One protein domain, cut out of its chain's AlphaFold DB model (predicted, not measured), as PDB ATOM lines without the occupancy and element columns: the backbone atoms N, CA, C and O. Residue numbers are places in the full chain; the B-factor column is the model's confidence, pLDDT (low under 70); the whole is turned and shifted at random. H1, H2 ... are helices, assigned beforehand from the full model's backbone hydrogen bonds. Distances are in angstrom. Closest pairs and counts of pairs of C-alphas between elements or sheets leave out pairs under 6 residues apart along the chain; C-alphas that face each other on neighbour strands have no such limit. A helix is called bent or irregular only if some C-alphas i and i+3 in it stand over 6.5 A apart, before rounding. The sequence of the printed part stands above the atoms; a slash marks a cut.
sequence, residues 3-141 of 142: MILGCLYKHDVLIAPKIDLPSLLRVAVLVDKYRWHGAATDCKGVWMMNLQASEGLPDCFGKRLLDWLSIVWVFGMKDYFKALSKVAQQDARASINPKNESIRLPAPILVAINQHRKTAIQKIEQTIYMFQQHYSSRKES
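What this domain is: This is residues 3 to 141 of the 142 residues of an uncharacterized protein of Hyaloscypha variabilis F (UniProt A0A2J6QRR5). What shape does the model have? One long helix, H6, makes an arm on a small helical body, and residues 121 to 141, of which 121 to 139 belong to H6, stick out and stand free. In the body H2, H3 and H4 make an up-and-down bundle, each running against the one before it, with H5 packed on H4 towards the arm and short H1 packed on H3 at the end far from the arm. How much is printed? The printed part has 139 residues with six named helices, H1 to H6 in chain order, and no named strand; the class is all helix. It is loose, with a radius of gyration of the C-alphas of 20.3 A, and spans 79 by 29 by 22 A, the arm making the length.

How they stand to each other: What does the longest helix touch? H6, residues 107 to 139, touches H5, residues 78 to 91, at a steep tilt of 51 degrees, the same way, with residues 113 to 117 of H6 and 85 to 90 of H5 alone. The closest C-alphas, of Gln 89 and Arg 117, are 5.7 A apart. What comes next inward? H5 and H4, residues 63 to 74, form a helical hairpin at a shallow tilt of 28 degrees, closest at the C-alphas of Val 72 and Phe 81, 5.7 A. H4 touches H2, residues 21 to 34, the same way at 37 degrees, only just steep, closest at the C-alphas of Ala 28 and Ile 71, 5.6 A. And beyond H2? H2 and H3, residues 37 to 55, form a helical hairpin at 12 degrees, a shallow tilt, closest at the C-alphas of Val 31 and His 37, 6.1 A. With residues 39 to 43 alone H3 touches H1, residues 3 to 8, closest at the C-alphas of Leu 8 and Ala 39, 5.4 A; H4 and H6 are apart. Are the backbones well formed? Every O i to N i+4 pair is within hydrogen-bond range in H1, H2, H4, H5 and H6, and 11 of 15 are in H3.

Where its parts are: Where do the helices begin and end? H1 begins at C-alpha 3, (173.944, 169.497, 144.131), and H6 runs 48.4 A to C-alpha 139, (205.909, 146.353, 202.231). How long are the others? H2 is 19.9 A, H3 23.8 A, H4 16.8 A and H5 20.0 A. H3 is irregular, with C-alphas 42 and 45 7.1 A apart and a kink of 52 degrees near residue 44.

The domain as a whole: How large is it? The C-alphas farthest apart, of Val 13 and Ser 141, are 79.4 A apart; the body without residues 121 to 141 spans 47 by 28 by 22 A. Are there cuts or long links? The printed part has no cut, and the links H1 to H2 and H5 to H6 are long. Where is confidence low? The pLDDT is under 70 in residues 3 to 17 and 139 to 141.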
ATOM      1  N   MET A   3     174.514 169.509 142.773       62.72
ATOM      2  CA  MET A   3     173.944 169.497 144.131       62.72
ATOM      3  C   MET A   3     174.250 170.765 144.934       62.72
ATOM      4  O   MET A   3     173.379 171.284 145.620       62.72
ATOM      5  N   ILE A   4     175.484 171.278 144.852       62.47
ATOM      6  CA  ILE A   4     175.879 172.473 145.614       62.47
ATOM      7  C   ILE A   4     175.150 173.709 145.089       62.47
ATOM      8  O   ILE A   4     174.724 174.550 145.875       62.47
ATOM      9  N   LEU A   5     174.942 173.767 143.770       61.16
ATOM     10  CA  LEU A   5     174.097 174.771 143.136       61.16
ATOM     11  C   LEU A   5     172.654 174.656 143.659       61.16
ATOM     12  O   LEU A   5     172.082 175.650 144.081       61.16
ATOM     13  N   GLY A   6     172.105 173.442 143.748       62.22
ATOM     14  CA  GLY A   6     170.790 173.189 144.346       62.22
ATOM     15  C   GLY A   6     170.625 173.756 145.760       62.22
ATOM     16  O   GLY A   6     169.658 174.473 146.014       62.22
ATOM     17  N   CYS A   7     171.595 173.513 146.649       62.88
ATOM     18  CA  CYS A   7     171.563 174.063 148.012       62.88
ATOM     19  C   CYS A   7     171.770 175.594 148.036       62.88
ATOM     20  O   CYS A   7     171.157 176.276 148.851       62.88
ATOM     21  N   LEU A   8     172.588 176.166 147.141       62.31
ATOM     22  CA  LEU A   8     172.801 177.623 147.045       62.31
ATOM     23  C   LEU A   8     171.571 178.378 146.523       62.31
ATOM     24  O   LEU A   8     171.258 179.456 147.019       62.31
ATOM     25  N   TYR A   9     170.875 177.815 145.536       65.69
ATOM     26  CA  TYR A   9     169.695 178.421 144.917       65.69
ATOM     27  C   TYR A   9     168.379 178.054 145.628       65.69
ATOM     28  O   TYR A   9     167.318 178.434 145.140       65.69
ATOM     29  N   LYS A  10     168.426 177.334 146.766       62.25
ATOM     30  CA  LYS A  10     167.249 176.807 147.492       62.25
ATOM     31  C   LYS A  10     166.267 176.065 146.580       62.25
ATOM     32  O   LYS A  10     165.054 176.223 146.678       62.25
ATOM     33  N   HIS A  11     166.801 175.283 145.650       61.62
ATOM     34  CA  HIS A  11     165.988 174.543 144.699       61.62
ATOM     35  C   HIS A  11     165.838 173.098 145.190       61.62
ATOM     36  O   HIS A  11     166.721 172.269 144.959       61.62
ATOM     37  N   ASP A  12     164.711 172.787 145.842       56.19
ATOM     38  CA  ASP A  12     164.439 171.482 146.480       56.19
ATOM     39  C   ASP A  12     164.634 170.284 145.535       56.19
ATOM     40  O   ASP A  12     165.107 169.223 145.933       56.19
ATOM     41  N   VAL A  13     164.354 170.476 144.243       52.12
ATOM     42  CA  VAL A  13     164.468 169.448 143.191       52.12
ATOM     43  C   VAL A  13     165.911 168.951 142.965       52.12
ATOM     44  O   VAL A  13     166.109 167.860 142.434       52.12
ATOM     45  N   LEU A  14     166.937 169.716 143.361       57.28
ATOM     46  CA  LEU A  14     168.349 169.386 143.099       57.28
ATOM     47  C   LEU A  14     169.088 168.795 144.310       57.28
ATOM     48  O   LEU A  14     170.251 168.388 144.181       57.28
ATOM     49  N   ILE A  15     168.438 168.725 145.474       61.78
ATOM     50  CA  ILE A  15     168.991 168.069 146.659       61.78
ATOM     51  C   ILE A  15     168.852 166.567 146.436       61.78
ATOM     52  O   ILE A  15     167.835 165.967 146.772       61.78
ATOM     53  N   ALA A  16     169.860 165.939 145.827       64.62
ATOM     54  CA  ALA A  16     169.785 164.498 145.633       64.62
ATOM     55  C   ALA A  16     169.796 163.813 147.014       64.62
ATOM     56  O   ALA A  16     170.735 164.018 147.794       64.62
ATOM     57  N   PRO A  17     168.754 163.027 147.339       64.88
ATOM     58  CA  PRO A  17     168.581 162.486 148.680       64.88
ATOM     59  C   PRO A  17     169.648 161.432 148.987       64.88
ATOM     60  O   PRO A  17     170.177 161.390 150.093       64.88
ATOM     61  N   LYS A  18     170.032 160.618 148.000       71.50
ATOM     62  CA  LYS A  18     171.074 159.601 148.157       71.50
ATOM     63  C   LYS A  18     172.429 160.169 147.745       71.50
ATOM     64  O   LYS A  18     172.629 160.505 146.579       71.50
ATOM     65  N   ILE A  19     173.345 160.251 148.702       78.88
ATOM     66  CA  ILE A  19     174.739 160.635 148.490       78.88
ATOM     67  C   ILE A  19     175.638 159.636 149.224       78.88
ATOM     68  O   ILE A  19     175.378 159.299 150.374       78.88
ATOM     69  N   ASP A  20     176.661 159.133 148.541       86.19
ATOM     70  CA  ASP A  20     177.669 158.239 149.111       86.19
ATOM     71  C   ASP A  20     178.721 159.031 149.904       86.19
ATOM     72  O   ASP A  20     178.938 160.229 149.665       86.19
ATOM     73  N   LEU A  21     179.413 158.365 150.836       87.12
ATOM     74  CA  LEU A  21     180.418 159.006 151.691       87.12
ATOM     75  C   LEU A  21     181.482 159.795 150.896       87.12
ATOM     76  O   LEU A  21     181.749 160.951 151.245       87.12
ATOM     77  N   PRO A  22     182.080 159.261 149.807       87.75
ATOM     78  CA  PRO A  22     183.063 159.996 149.012       87.75
ATOM     79  C   PRO A  22     182.521 161.277 148.373       87.75
ATOM     80  O   PRO A  22     183.274 162.249 148.234       87.75
ATOM     81  N   SER A  23     181.254 161.299 147.951       86.19
ATOM     82  CA  SER A  23     180.645 162.492 147.358       86.19
ATOM     83  C   SER A  23     180.279 163.513 148.422       86.19
ATOM     84  O   SER A  23     180.595 164.689 148.243       86.19
ATOM     85  N   LEU A  24     179.710 163.084 149.555       87.75
ATOM     86  CA  LEU A  24     179.400 164.001 150.656       87.75
ATOM     87  C   LEU A  24     180.671 164.627 151.230       87.75
ATOM     88  O   LEU A  24     180.694 165.815 151.542       87.75
ATOM     89  N   LEU A  25     181.762 163.869 151.277       88.12
ATOM     90  CA  LEU A  25     183.058 164.389 151.681       88.12
ATOM     91  C   LEU A  25     183.609 165.429 150.694       88.12
ATOM     92  O   LEU A  25     184.168 166.438 151.117       88.12
ATOM     93  N   ARG A  26     183.435 165.235 149.379       86.69
ATOM     94  CA  ARG A  26     183.778 166.272 148.387       86.69
ATOM     95  C   ARG A  26     182.931 167.526 148.580       86.69
ATOM     96  O   ARG A  26     183.469 168.627 148.504       86.69
ATOM     97  N   VAL A  27     181.638 167.367 148.862       85.00
ATOM     98  CA  VAL A  27     180.748 168.491 149.179       85.00
ATOM     99  C   VAL A  27     181.222 169.212 150.440       85.00
ATOM    100  O   VAL A  27     181.344 170.430 150.404       85.00
ATOM    101  N   ALA A  28     181.580 168.493 151.506       86.19
ATOM    102  CA  ALA A  28     182.115 169.081 152.732       86.19
ATOM    103  C   ALA A  28     183.380 169.920 152.465       86.19
ATOM    104  O   ALA A  28     183.457 171.068 152.890       86.19
ATOM    105  N   VAL A  29     184.330 169.411 151.673       85.50
ATOM    106  CA  VAL A  29     185.531 170.177 151.281       85.50
ATOM    107  C   VAL A  29     185.168 171.483 150.574       85.50
ATOM    108  O   VAL A  29     185.802 172.510 150.793       85.50
ATOM    109  N   LEU A  30     184.156 171.458 149.709       84.81
ATOM    110  CA  LEU A  30     183.734 172.637 148.957       84.81
ATOM    111  C   LEU A  30     182.987 173.629 149.848       84.81
ATOM    112  O   LEU A  30     183.237 174.827 149.762       84.81
ATOM    113  N   VAL A  31     182.117 173.139 150.729       85.19
ATOM    114  CA  VAL A  31     181.423 173.962 151.726       85.19
ATOM    115  C   VAL A  31     182.431 174.693 152.606       85.19
ATOM    116  O   VAL A  31     182.292 175.898 152.792       85.19
ATOM    117  N   ASP A  32     183.463 173.995 153.083       84.12
ATOM    118  CA  ASP A  32     184.537 174.579 153.889       84.12
ATOM    119  C   ASP A  32     185.368 175.589 153.077       84.12
ATOM    120  O   ASP A  32     185.552 176.735 153.491       84.12
ATOM    121  N   LYS A  33     185.770 175.221 151.850       83.50
ATOM    122  CA  LYS A  33     186.560 176.080 150.947       83.50
ATOM    123  C   LYS A  33     185.852 177.389 150.592       83.50
ATOM    124  O   LYS A  33     186.497 178.434 150.541       83.50
ATOM    125  N   TYR A  34     184.550 177.337 150.320       83.81
ATOM    126  CA  TYR A  34     183.754 178.501 149.918       83.81
ATOM    127  C   TYR A  34     182.974 179.138 151.080       83.81
ATOM    128  O   TYR A  34     182.226 180.088 150.863       83.81
ATOM    129  N   ARG A  35     183.158 178.649 152.317       81.44
ATOM    130  CA  ARG A  35     182.456 179.103 153.533       81.44
ATOM    131  C   ARG A  35     180.925 179.067 153.416       81.44
ATOM    132  O   ARG A  35     180.221 179.870 154.027       81.44
ATOM    133  N   TRP A  36     180.382 178.110 152.666       82.94
ATOM    134  CA  TRP A  36     178.941 177.967 152.405       82.94
ATOM    135  C   TRP A  36     178.182 177.225 153.514       82.94
ATOM    136  O   TRP A  36     177.222 176.500 153.248       82.94
ATOM    137  N   HIS A  37     178.578 177.406 154.776       79.00
ATOM    138  CA  HIS A  37     177.969 176.703 155.913       79.00
ATOM    139  C   HIS A  37     176.459 176.986 156.051       79.00
ATOM    140  O   HIS A  37     175.715 176.125 156.517       79.00
ATOM    141  N   GLY A  38     175.991 178.158 155.595       73.06
ATOM    142  CA  GLY A  38     174.567 178.516 155.550       73.06
ATOM    143  C   GLY A  38     173.758 177.634 154.594       73.06
ATOM    144  O   GLY A  38     172.855 176.937 155.036       73.06
ATOM    145  N   ALA A  39     174.133 177.578 153.312       70.44
ATOM    146  CA  ALA A  39     173.459 176.738 152.309       70.44
ATOM    147  C   ALA A  39     173.550 175.235 152.639       70.44
ATOM    148  O   ALA A  39     172.642 174.454 152.371       70.44
ATOM    149  N   ALA A  40     174.653 174.824 153.264       73.06
ATOM    150  CA  ALA A  40     174.867 173.461 153.728       73.06
ATOM    151  C   ALA A  40     173.972 173.061 154.916       73.06
ATOM    152  O   ALA A  40     173.763 171.870 155.150       73.06
ATOM    153  N   THR A  41     173.452 174.028 155.679       74.31
ATOM    154  CA  THR A  41     172.657 173.761 156.886       74.31
ATOM    155  C   THR A  41     171.298 173.155 156.562       74.31
ATOM    156  O   THR A  41     170.859 172.274 157.299       74.31
ATOM    157  N   ASP A  42     170.694 173.549 155.444       72.12
ATOM    158  CA  ASP A  42     169.386 173.044 155.017       72.12
ATOM    159  C   ASP A  42     169.492 171.598 154.500       72.12
ATOM    160  O   ASP A  42     168.638 170.754 154.761       72.12
ATOM    161  N   CYS A  43     170.609 171.270 153.845       73.56
ATOM    162  CA  CYS A  43     170.833 169.965 153.220       73.56
ATOM    163  C   CYS A  43     171.438 168.908 154.179       73.56
ATOM    164  O   CYS A  43     171.330 167.704 153.923       73.56
ATOM    165  N   LYS A  44     172.057 169.313 155.306       80.81
ATOM    166  CA  LYS A  44     172.817 168.389 156.179       80.81
ATOM    167  C   LYS A  44     171.971 167.278 156.802       80.81
ATOM    168  O   LYS A  44     172.455 166.157 156.913       80.81
ATOM    169  N   GLY A  45     170.730 167.564 157.199       80.75
ATOM    170  CA  GLY A  45     169.868 166.584 157.870       80.75
ATOM    171  C   GLY A  45     169.529 165.402 156.960       80.75
ATOM    172  O   GLY A  45     169.723 164.249 157.341       80.75
ATOM    173  N   VAL A  46     169.113 165.702 155.725       82.31
ATOM    174  CA  VAL A  46     168.759 164.700 154.709       82.31
ATOM    175  C   VAL A  46     169.969 163.848 154.334       82.31
ATOM    176  O   VAL A  46     169.889 162.621 154.350       82.31
ATOM    177  N   TRP A  47     171.111 164.475 154.042       84.94
ATOM    178  CA  TRP A  47     172.313 163.738 153.647       84.94
ATOM    179  C   TRP A  47     172.844 162.839 154.757       84.94
ATOM    180  O   TRP A  47     173.241 161.713 154.479       84.94
ATOM    181  N   MET A  48     172.808 163.294 156.008       83.88
ATOM    182  CA  MET A  48     173.294 162.501 157.137       83.88
ATOM    183  C   MET A  48     172.385 161.333 157.474       83.88
ATOM    184  O   MET A  48     172.883 160.235 157.704       83.88
ATOM    185  N   MET A  49     171.068 161.547 157.468       83.69
ATOM    186  CA  MET A  49     170.110 160.470 157.698       83.69
ATOM    187  C   MET A  49     170.253 159.383 156.628       83.69
ATOM    188  O   MET A  49     170.314 158.199 156.954       83.69
ATOM    189  N   ASN A  50     170.390 159.783 155.362       83.38
ATOM    190  CA  ASN A  50     170.559 158.839 154.262       83.38
ATOM    191  C   ASN A  50     171.919 158.138 154.296       83.38
ATOM    192  O   ASN A  50     171.973 156.931 154.070       83.38
ATOM    193  N   LEU A  51     172.994 158.854 154.634       85.31
ATOM    194  CA  LEU A  51     174.327 158.268 154.751       85.31
ATOM    195  C   LEU A  51     174.412 157.269 155.915       85.31
ATOM    196  O   LEU A  51     174.989 156.193 155.774       85.31
ATOM    197  N   GLN A  52     173.804 157.595 157.059       86.00
ATOM    198  CA  GLN A  52     173.721 156.680 158.195       86.00
ATOM    199  C   GLN A  52     172.878 155.447 157.854       86.00
ATOM    200  O   GLN A  52     173.254 154.342 158.231       86.00
ATOM    201  N   ALA A  53     171.771 155.618 157.126       84.62
ATOM    202  CA  ALA A  53     170.942 154.501 156.686       84.62
ATOM    203  C   ALA A  53     171.657 153.591 155.671       84.62
ATOM    204  O   ALA A  53     171.407 152.388 155.665       84.62
ATOM    205  N   SER A  54     172.535 154.137 154.821       83.31
ATOM    206  CA  SER A  54     173.228 153.355 153.792       83.31
ATOM    207  C   SER A  54     174.517 152.692 154.275       83.31
ATOM    208  O   SER A  54     174.778 151.550 153.913       83.31
ATOM    209  N   GLU A  55     175.348 153.401 155.044       84.06
ATOM    210  CA  GLU A  55     176.696 152.938 155.419       84.06
ATOM    211  C   GLU A  55     176.864 152.655 156.919       84.06
ATOM    212  O   GLU A  55     177.853 152.034 157.318       84.06
ATOM    213  N   GLY A  56     175.912 153.083 157.754       86.88
ATOM    214  CA  GLY A  56     176.020 153.007 159.208       86.88
ATOM    215  C   GLY A  56     177.035 153.995 159.793       86.88
ATOM    216  O   GLY A  56     177.810 154.641 159.084       86.88
ATOM    217  N   LEU A  57     177.029 154.127 161.123       88.75
ATOM    218  CA  LEU A  57     178.016 154.944 161.825       88.75
ATOM    219  C   LEU A  57     179.312 154.137 162.036       88.75
ATOM    220  O   LEU A  57     179.229 152.989 162.470       88.75
ATOM    221  N   PRO A  58     180.505 154.703 161.777       89.44
ATOM    222  CA  PRO A  58     181.758 154.010 162.056       89.44
ATOM    223  C   PRO A  58     181.961 153.757 163.557       89.44
ATOM    224  O   PRO A  58     181.843 154.673 164.370       89.44
ATOM    225  N   ASP A  59     182.327 152.526 163.895       90.06
ATOM    226  CA  ASP A  59     182.574 152.017 165.248       90.06
ATOM    227  C   ASP A  59     184.061 151.743 165.541       90.06
ATOM    228  O   ASP A  59     184.449 151.635 166.702       90.06
ATOM    229  N   CYS A  60     184.899 151.693 164.503       88.31
ATOM    230  CA  CYS A  60     186.342 151.482 164.594       88.31
ATOM    231  C   CYS A  60     187.153 152.608 163.935       88.31
ATOM    232  O   CYS A  60     186.679 153.345 163.057       88.31
ATOM    233  N   PHE A  61     188.408 152.748 164.359       88.06
ATOM    234  CA  PHE A  61     189.340 153.712 163.800       88.06
ATOM    235  C   PHE A  61     189.789 153.302 162.396       88.06
ATOM    236  O   PHE A  61     190.294 152.208 162.158       88.06
ATOM    237  N   GLY A  62     189.666 154.230 161.449       88.00
ATOM    238  CA  GLY A  62     190.115 154.032 160.079       88.00
ATOM    239  C   GLY A  62     189.808 155.235 159.199       88.00
ATOM    240  O   GLY A  62     189.259 156.240 159.656       88.00
ATOM    241  N   LYS A  63     190.126 155.124 157.905       88.50
ATOM    242  CA  LYS A  63     189.873 156.194 156.927       88.50
ATOM    243  C   LYS A  63     188.402 156.623 156.917       88.50
ATOM    244  O   LYS A  63     188.117 157.815 156.912       88.50
ATOM    245  N   ARG A  64     187.482 155.658 156.995       90.69
ATOM    246  CA  ARG A  64     186.037 155.913 157.040       90.69
ATOM    247  C   ARG A  64     185.655 156.809 158.221       90.69
ATOM    248  O   ARG A  64     184.944 157.785 158.032       90.69
ATOM    249  N   LEU A  65     186.170 156.532 159.419       91.00
ATOM    250  CA  LEU A  65     185.914 157.357 160.604       91.00
ATOM    251  C   LEU A  65     186.422 158.796 160.424       91.00
ATOM    252  O   LEU A  65     185.739 159.740 160.811       91.00
ATOM    253  N   LEU A  66     187.602 158.972 159.820       90.31
ATOM    254  CA  LEU A  66     188.179 160.294 159.553       90.31
ATOM    255  C   LEU A  66     187.379 161.079 158.503       90.31
ATOM    256  O   LEU A  66     187.177 162.284 158.660       90.31
ATOM    257  N   ASP A  67     186.893 160.394 157.469       91.12
ATOM    258  CA  ASP A  67     186.012 160.955 156.443       91.12
ATOM    259  C   ASP A  67     184.689 161.436 157.072       91.12
ATOM    260  O   ASP A  67     184.272 162.576 156.856       91.12
ATOM    261  N   TRP A  68     184.084 160.616 157.939       92.38
ATOM    262  CA  TRP A  68     182.901 160.987 158.722       92.38
ATOM    263  C   TRP A  68     183.170 162.163 159.664       92.38
ATOM    264  O   TRP A  68     182.376 163.099 159.705       92.38
ATOM    265  N   LEU A  69     184.299 162.164 160.381       90.69
ATOM    266  CA  LEU A  69     184.703 163.273 161.252       90.69
ATOM    267  C   LEU A  69     184.831 164.596 160.487       90.69
ATOM    268  O   LEU A  69     184.428 165.634 161.006       90.69
ATOM    269  N   SER A  70     185.363 164.560 159.261       89.94
ATOM    270  CA  SER A  70     185.491 165.744 158.399       89.94
ATOM    271  C   SER A  70     184.122 166.295 158.013       89.94
ATOM    272  O   SER A  70     183.858 167.481 158.204       89.94
ATOM    273  N   ILE A  71     183.214 165.421 157.578       89.69
ATOM    274  CA  ILE A  71     181.834 165.783 157.240       89.69
ATOM    275  C   ILE A  71     181.137 166.415 158.448       89.69
ATOM    276  O   ILE A  71     180.692 167.562 158.382       89.69
ATOM    277  N   VAL A  72     181.069 165.709 159.580       91.19
ATOM    278  CA  VAL A  72     180.304 166.183 160.744       91.19
ATOM    279  C   VAL A  72     180.885 167.467 161.339       91.19
ATOM    280  O   VAL A  72     180.130 168.281 161.872       91.19
ATOM    281  N   TRP A  73     182.199 167.678 161.206       89.81
ATOM    282  CA  TRP A  73     182.851 168.931 161.569       89.81
ATOM    283  C   TRP A  73     182.395 170.091 160.679       89.81
ATOM    284  O   TRP A  73     181.901 171.092 161.196       89.81
ATOM    285  N   VAL A  74     182.502 169.949 159.352       87.56
ATOM    286  CA  VAL A  74     182.152 171.012 158.391       87.56
ATOM    287  C   VAL A  74     180.678 171.414 158.497       87.56
ATOM    288  O   VAL A  74     180.339 172.596 158.398       87.56
ATOM    289  N   PHE A  75     179.795 170.440 158.727       86.50
ATOM    290  CA  PHE A  75     178.356 170.671 158.888       86.50
ATOM    291  C   PHE A  75     177.948 171.081 160.320       86.50
ATOM    292  O   PHE A  75     176.762 171.310 160.585       86.50
ATOM    293  N   GLY A  76     178.901 171.189 161.254       86.44
ATOM    294  CA  GLY A  76     178.666 171.679 162.615       86.44
ATOM    295  C   GLY A  76     177.818 170.753 163.495       86.44
ATOM    296  O   GLY A  76     177.083 171.223 164.365       86.44
ATOM    297  N   MET A  77     177.880 169.439 163.278       88.06
ATOM    298  CA  MET A  77     177.067 168.450 163.992       88.06
ATOM    299  C   MET A  77     177.777 167.929 165.240       88.06
ATOM    300  O   MET A  77     178.440 166.891 165.226       88.06
ATOM    301  N   LYS A  78     177.621 168.673 166.338       88.69
ATOM    302  CA  LYS A  78     178.358 168.462 167.593       88.69
ATOM    303  C   LYS A  78     178.172 167.067 168.198       88.69
ATOM    304  O   LYS A  78     179.157 166.488 168.649       88.69
ATOM    305  N   ASP A  79     176.961 166.514 168.179       88.81
ATOM    306  CA  ASP A  79     176.678 165.215 168.809       88.81
ATOM    307  C   ASP A  79     177.376 164.063 168.079       88.81
ATOM    308  O   ASP A  79     178.098 163.274 168.694       88.81
ATOM    309  N   TYR A  80     177.261 164.034 166.748       89.56
ATOM    310  CA  TYR A  80     177.980 163.077 165.907       89.56
ATOM    311  C   TYR A  80     179.492 163.254 166.023       89.56
ATOM    312  O   TYR A  80     180.221 162.276 166.176       89.56
ATOM    313  N   PHE A  81     179.975 164.500 166.013       90.56
ATOM    314  CA  PHE A  81     181.395 164.780 166.185       90.56
ATOM    315  C   PHE A  81     181.917 164.251 167.528       90.56
ATOM    316  O   PHE A  81     182.975 163.625 167.574       90.56
ATOM    317  N   LYS A  82     181.170 164.433 168.621       90.88
ATOM    318  CA  LYS A  82     181.537 163.922 169.949       90.88
ATOM    319  C   LYS A  82     181.579 162.392 169.983       90.88
ATOM    320  O   LYS A  82     182.525 161.828 170.527       90.88
ATOM    321  N   ALA A  83     180.595 161.723 169.385       90.75
ATOM    322  CA  ALA A  83     180.561 160.263 169.317       90.75
ATOM    323  C   ALA A  83     181.739 159.698 168.502       90.75
ATOM    324  O   ALA A  83     182.470 158.834 168.981       90.75
ATOM    325  N   LEU A  84     181.981 160.242 167.308       91.56
ATOM    326  CA  LEU A  84     183.035 159.770 166.405       91.56
ATOM    327  C   LEU A  84     184.441 160.108 166.914       91.56
ATOM    328  O   LEU A  84     185.362 159.301 166.796       91.56
ATOM    329  N   SER A  85     184.622 161.283 167.525       89.75
ATOM    330  CA  SER A  85     185.908 161.662 168.122       89.75
ATOM    331  C   SER A  85     186.241 160.788 169.327       89.75
ATOM    332  O   SER A  85     187.405 160.439 169.502       89.75
ATOM    333  N   LYS A  86     185.239 160.348 170.100       90.38
ATOM    334  CA  LYS A  86     185.432 159.353 171.162       90.38
ATOM    335  C   LYS A  86     185.952 158.026 170.602       90.38
ATOM    336  O   LYS A  86     186.936 157.517 171.127       90.38
ATOM    337  N   VAL A  87     185.366 157.512 169.516       90.50
ATOM    338  CA  VAL A  87     185.872 156.297 168.842       90.50
ATOM    339  C   VAL A  87     187.319 156.501 168.388       90.50
ATOM    340  O   VAL A  87     188.184 155.678 168.677       90.50
ATOM    341  N   ALA A  88     187.618 157.644 167.760       89.12
ATOM    342  CA  ALA A  88     188.975 157.959 167.313       89.12
ATOM    343  C   ALA A  88     189.975 158.073 168.473       89.12
ATOM    344  O   ALA A  88     191.150 157.757 168.312       89.12
ATOM    345  N   GLN A  89     189.524 158.528 169.643       88.38
ATOM    346  CA  GLN A  89     190.349 158.593 170.844       88.38
ATOM    347  C   GLN A  89     190.628 157.211 171.438       88.38
ATOM    348  O   GLN A  89     191.742 156.976 171.905       88.38
ATOM    349  N   GLN A  90     189.638 156.319 171.415       86.62
ATOM    350  CA  GLN A  90     189.706 155.004 172.051       86.62
ATOM    351  C   GLN A  90     190.449 153.962 171.209       86.62
ATOM    352  O   GLN A  90     191.275 153.238 171.752       86.62
ATOM    353  N   ASP A  91     190.170 153.887 169.909       87.94
ATOM    354  CA  ASP A  91     190.621 152.764 169.071       87.94
ATOM    355  C   ASP A  91     191.900 153.064 168.272       87.94
ATOM    356  O   ASP A  91     192.611 152.169 167.808       87.94
ATOM    357  N   ALA A  92     192.263 154.340 168.128       82.94
ATOM    358  CA  ALA A  92     193.506 154.676 167.459       82.94
ATOM    359  C   ALA A  92     194.709 154.153 168.270       82.94
ATOM    360  O   ALA A  92     194.844 154.406 169.467       82.94
ATOM    361  N   ARG A  93     195.628 153.459 167.589       82.19
ATOM    362  CA  ARG A  93     196.838 152.869 168.201       82.19
ATOM    363  C   ARG A  93     198.074 153.759 168.104       82.19
ATOM    364  O   ARG A  93     199.005 153.613 168.881       82.19
ATOM    365  N   ALA A  94     198.069 154.712 167.175       81.56
ATOM    366  CA  ALA A  94     199.172 155.638 166.929       81.56
ATOM    367  C   ALA A  94     198.665 157.079 166.830       81.56
ATOM    368  O   ALA A  94     197.461 157.309 166.683       81.56
ATOM    369  N   SER A  95     199.575 158.049 166.930       82.00
ATOM    370  CA  SER A  95     199.254 159.460 166.700       82.00
ATOM    371  C   SER A  95     198.786 159.668 165.260       82.00
ATOM    372  O   SER A  95     199.401 159.161 164.321       82.00
ATOM    373  N   ILE A  96     197.695 160.409 165.077       85.00
ATOM    374  CA  ILE A  96     197.163 160.710 163.748       85.00
ATOM    375  C   ILE A  96     198.020 161.823 163.140       85.00
ATOM    376  O   ILE A  96     198.057 162.923 163.687       85.00
ATOM    377  N   ASN A  97     198.718 161.556 162.034       84.94
ATOM    378  CA  ASN A  97     199.599 162.548 161.415       84.94
ATOM    379  C   ASN A  97     198.778 163.686 160.767       84.94
ATOM    380  O   ASN A  97     198.098 163.433 159.771       84.94
ATOM    381  N   PRO A  98     198.867 164.936 161.262       81.25
ATOM    382  CA  PRO A  98     198.114 166.061 160.708       81.25
ATOM    383  C   PRO A  98     198.594 166.507 159.321       81.25
ATOM    384  O   PRO A  98     197.888 167.253 158.656       81.25
ATOM    385  N   LYS A  99     199.778 166.062 158.876       80.88
ATOM    386  CA  LYS A  99     200.314 166.331 157.530       80.88
ATOM    387  C   LYS A  99     199.898 165.285 156.493       80.88
ATOM    388  O   LYS A  99     200.361 165.333 155.361       80.88
ATOM    389  N   ASN A 100     199.093 164.298 156.877       83.06
ATOM    390  CA  ASN A 100     198.648 163.275 155.946       83.06
ATOM    391  C   ASN A 100     197.586 163.854 154.997       83.06
ATOM    392  O   ASN A 100     196.447 164.066 155.403       83.06
ATOM    393  N   GLU A 101     197.953 164.047 153.730       79.50
ATOM    394  CA  GLU A 101     197.090 164.612 152.680       79.50
ATOM    395  C   GLU A 101     195.834 163.775 152.392       79.50
ATOM    396  O   GLU A 101     194.845 164.285 151.863       79.50
ATOM    397  N   SER A 102     195.828 162.492 152.771       79.56
ATOM    398  CA  SER A 102     194.628 161.654 152.662       79.56
ATOM    399  C   SER A 102     193.543 162.018 153.683       79.56
ATOM    400  O   SER A 102     192.391 161.613 153.513       79.56
ATOM    401  N   ILE A 103     193.886 162.791 154.722       82.88
ATOM    402  CA  ILE A 103     192.972 163.218 155.780       82.88
ATOM    403  C   ILE A 103     192.447 164.615 155.457       82.88
ATOM    404  O   ILE A 103     193.191 165.586 155.395       82.88
ATOM    405  N   ARG A 104     191.126 164.726 155.309       82.94
ATOM    406  CA  ARG A 104     190.444 165.993 154.983       82.94
ATOM    407  C   ARG A 104     189.942 166.750 156.214       82.94
ATOM    408  O   ARG A 104     189.104 167.640 156.108       82.94
ATOM    409  N   LEU A 105     190.392 166.346 157.397       82.88
ATOM    410  CA  LEU A 105     190.038 166.974 158.662       82.88
ATOM    411  C   LEU A 105     191.050 168.088 158.976       82.88
ATOM    412  O   LEU A 105     192.252 167.838 158.871       82.88
ATOM    413  N   PRO A 106     190.610 169.289 159.395       83.06
ATOM    414  CA  PRO A 106     191.518 170.360 159.787       83.06
ATOM    415  C   PRO A 106     192.566 169.922 160.819       83.06
ATOM    416  O   PRO A 106     192.243 169.315 161.843       83.06
ATOM    417  N   ALA A 107     193.827 170.295 160.581       84.62
ATOM    418  CA  ALA A 107     194.955 169.947 161.446       84.62
ATOM    419  C   ALA A 107     194.744 170.275 162.942       84.62
ATOM    420  O   ALA A 107     195.088 169.425 163.767       84.62
ATOM    421  N   PRO A 108     194.135 171.417 163.338       85.06
ATOM    422  CA  PRO A 108     193.877 171.711 164.749       85.06
ATOM    423  C   PRO A 108     193.022 170.650 165.451       85.06
ATOM    424  O   PRO A 108     193.237 170.353 166.624       85.06
ATOM    425  N   ILE A 109     192.085 170.030 164.730       86.00
ATOM    426  CA  ILE A 109     191.218 168.985 165.279       86.00
ATOM    427  C   ILE A 109     192.011 167.705 165.509       86.00
ATOM    428  O   ILE A 109     191.888 167.080 166.560       86.00
ATOM    429  N   LEU A 110     192.848 167.322 164.545       86.50
ATOM    430  CA  LEU A 110     193.715 166.149 164.668       86.50
ATOM    431  C   LEU A 110     194.686 166.309 165.842       86.50
ATOM    432  O   LEU A 110     194.864 165.381 166.632       86.50
ATOM    433  N   VAL A 111     195.254 167.507 166.001       88.19
ATOM    434  CA  VAL A 111     196.096 167.856 167.151       88.19
ATOM    435  C   VAL A 111     195.311 167.736 168.457       88.19
ATOM    436  O   VAL A 111     195.800 167.098 169.385       88.19
ATOM    437  N   ALA A 112     194.087 168.267 168.527       88.19
ATOM    438  CA  ALA A 112     193.248 168.163 169.719       88.19
ATOM    439  C   ALA A 112     192.904 166.704 170.073       88.19
ATOM    440  O   ALA A 112     193.012 166.314 171.237       88.19
ATOM    441  N   ILE A 113     192.554 165.873 169.084       87.38
ATOM    442  CA  ILE A 113     192.292 164.439 169.281       87.38
ATOM    443  C   ILE A 113     193.537 163.745 169.845       87.38
ATOM    444  O   ILE A 113     193.444 163.044 170.854       87.38
ATOM    445  N   ASN A 114     194.709 163.965 169.243       89.94
ATOM    446  CA  ASN A 114     195.965 163.376 169.712       89.94
ATOM    447  C   ASN A 114     196.344 163.855 171.119       89.94
ATOM    448  O   ASN A 114     196.771 163.052 171.947       89.94
ATOM    449  N   GLN A 115     196.160 165.144 171.409       90.25
ATOM    450  CA  GLN A 115     196.475 165.717 172.714       90.25
ATOM    451  C   GLN A 115     195.584 165.126 173.807       90.25
ATOM    452  O   GLN A 115     196.093 164.694 174.838       90.25
ATOM    453  N   HIS A 116     194.273 165.023 173.563       89.12
ATOM    454  CA  HIS A 116     193.353 164.384 174.503       89.12
ATOM    455  C   HIS A 116     193.731 162.930 174.790       89.12
ATOM    456  O   HIS A 116     193.722 162.518 175.950       89.12
ATOM    457  N   ARG A 117     194.125 162.170 173.760       89.69
ATOM    458  CA  ARG A 117     194.615 160.793 173.931       89.69
ATOM    459  C   ARG A 117     195.870 160.742 174.790       89.69
ATOM    460  O   ARG A 117     195.922 159.971 175.741       89.69
ATOM    461  N   LYS A 118     196.855 161.594 174.495       91.50
ATOM    462  CA  LYS A 118     198.103 161.671 175.262       91.50
ATOM    463  C   LYS A 118     197.830 161.985 176.733       91.50
ATOM    464  O   LYS A 118     198.344 161.294 177.601       91.50
ATOM    465  N   THR A 119     196.971 162.964 177.016       90.69
ATOM    466  CA  THR A 119     196.590 163.311 178.391       90.69
ATOM    467  C   THR A 119     195.871 162.164 179.103       90.69
ATOM    468  O   THR A 119     196.114 161.946 180.287       90.69
ATOM    469  N   ALA A 120     194.998 161.422 178.416       88.25
ATOM    470  CA  ALA A 120     194.316 160.271 179.008       88.25
ATOM    471  C   ALA A 120     195.302 159.154 179.387       88.25
ATOM    472  O   ALA A 120     195.251 158.656 180.508       88.25
ATOM    473  N   ILE A 121     196.235 158.822 178.490       90.06
ATOM    474  CA  ILE A 121     197.282 157.820 178.740       90.06
ATOM    475  C   ILE A 121     198.182 158.260 179.900       90.06
ATOM    476  O   ILE A 121     198.367 157.501 180.845       90.06
ATOM    477  N   GLN A 122     198.645 159.513 179.897       92.56
ATOM    478  CA  GLN A 122     199.486 160.058 180.970       92.56
ATOM    479  C   GLN A 122     198.806 159.990 182.344       92.56
ATOM    480  O   GLN A 122     199.455 159.678 183.338       92.56
ATOM    481  N   LYS A 123     197.495 160.245 182.421       92.38
ATOM    482  CA  LYS A 123     196.736 160.101 183.674       92.38
ATOM    483  C   LYS A 123     196.687 158.653 184.160       92.38
ATOM    484  O   LYS A 123     196.791 158.418 185.362       92.38
ATOM    485  N   ILE A 124     196.522 157.691 183.249       91.38
ATOM    486  CA  ILE A 124     196.534 156.260 183.587       91.38
ATOM    487  C   ILE A 124     197.918 155.860 184.109       91.38
ATOM    488  O   ILE A 124     198.006 155.263 185.178       91.38
ATOM    489  N   GLU A 125     198.989 156.253 183.418       92.81
ATOM    490  CA  GLU A 125     200.374 155.994 183.838       92.81
ATOM    491  C   GLU A 125     200.667 156.575 185.226       92.81
ATOM    492  O   GLU A 125     201.166 155.868 186.100       92.81
ATOM    493  N   GLN A 126     200.289 157.836 185.465       93.75
ATOM    494  CA  GLN A 126     200.435 158.484 186.772       93.75
ATOM    495  C   GLN A 126     199.668 157.737 187.861       93.75
ATOM    496  O   GLN A 126     200.195 157.511 188.945       93.75
ATOM    497  N   THR A 127     198.440 157.314 187.573       93.69
ATOM    498  CA  THR A 127     197.615 156.566 188.529       93.69
ATOM    499  C   THR A 127     198.278 155.237 188.894       93.69
ATOM    500  O   THR A 127     198.378 154.904 190.073       93.69
ATOM    501  N   ILE A 128     198.794 154.504 187.902       94.25
ATOM    502  CA  ILE A 128     199.515 153.242 188.115       94.25
ATOM    503  C   ILE A 128     200.775 153.473 188.956       94.25
ATOM    504  O   ILE A 128     201.003 152.737 189.914       94.25
ATOM    505  N   TYR A 129     201.557 154.509 188.643       93.44
ATOM    506  CA  TYR A 129     202.762 154.856 189.395       93.44
ATOM    507  C   TYR A 129     202.451 155.165 190.867       93.44
ATOM    508  O   TYR A 129     203.102 154.629 191.763       93.44
ATOM    509  N   MET A 130     201.405 155.955 191.126       93.06
ATOM    510  CA  MET A 130     200.962 156.275 192.487       93.06
ATOM    511  C   MET A 130     200.546 155.017 193.260       93.06
ATOM    512  O   MET A 130     200.908 154.858 194.426       93.06
ATOM    513  N   PHE A 131     199.831 154.089 192.614       91.94
ATOM    514  CA  PHE A 131     199.480 152.812 193.236       91.94
ATOM    515  C   PHE A 131     200.715 151.959 193.541       91.94
ATOM    516  O   PHE A 131     200.814 151.420 194.640       91.94
ATOM    517  N   GLN A 132     201.668 151.855 192.613       92.00
ATOM    518  CA  GLN A 132     202.904 151.092 192.822       92.00
ATOM    519  C   GLN A 132     203.718 151.630 194.000       92.00
ATOM    520  O   GLN A 132     204.133 150.851 194.855       92.00
ATOM    521  N   GLN A 133     203.894 152.952 194.089       89.38
ATOM    522  CA  GLN A 133     204.599 153.576 195.210       89.38
ATOM    523  C   GLN A 133     203.924 153.277 196.552       89.38
ATOM    524  O   GLN A 133     204.596 152.882 197.503       89.38
ATOM    525  N   HIS A 134     202.593 153.382 196.611       89.19
ATOM    526  CA  HIS A 134     201.824 153.066 197.818       89.19
ATOM    527  C   HIS A 134     201.989 151.606 198.269       89.19
ATOM    528  O   HIS A 134     202.076 151.327 199.467       89.19
ATOM    529  N   TYR A 135     202.072 150.661 197.325       87.00
ATOM    530  CA  TYR A 135     202.343 149.254 197.637       87.00
ATOM    531  C   TYR A 135     203.769 149.021 198.152       87.00
ATOM    532  O   TYR A 135     203.941 148.279 199.121       87.00
ATOM    533  N   SER A 136     204.778 149.659 197.556       82.75
ATOM    534  CA  SER A 136     206.175 149.522 197.992       82.75
ATOM    535  C   SER A 136     206.390 150.058 199.411       82.75
ATOM    536  O   SER A 136     206.982 149.366 200.235       82.75
ATOM    537  N   SER A 137     205.810 151.214 199.752       79.75
ATOM    538  CA  SER A 137     205.933 151.802 201.096       79.75
ATOM    539  C   SER A 137     205.244 150.985 202.199       79.75
ATOM    540  O   SER A 137     205.700 150.987 203.341       79.75
ATOM    541  N   ARG A 138     204.169 150.241 201.886       75.62
ATOM    542  CA  ARG A 138     203.548 149.314 202.856       75.62
ATOM    543  C   ARG A 138     204.395 148.078 203.123       75.62
ATOM    544  O   ARG A 138     204.374 147.575 204.239       75.62
ATOM    545  N   LYS A 139     205.105 147.574 202.111       69.31
ATOM    546  CA  LYS A 139     205.909 146.353 202.231       69.31
ATOM    547  C   LYS A 139     207.183 146.563 203.057       69.31
ATOM    548  O   LYS A 139     207.647 145.618 203.670       69.31
ATOM    549  N   GLU A 140     207.718 147.782 203.095       67.06
ATOM    550  CA  GLU A 140     208.899 148.149 203.900       67.06
ATOM    551  C   GLU A 140     208.568 148.458 205.376       67.06
ATOM    552  O   GLU A 140     209.473 148.648 206.182       67.06
ATOM    553  N   SER A 141     207.278 148.500 205.738       58.19
ATOM    554  CA  SER A 141     206.788 148.809 207.095       58.19
ATOM    555  C   SER A 141     206.260 147.576 207.861       58.19
ATOM    556  O   SER A 141     205.605 147.735 208.892       58.19
TER     557      SER A 141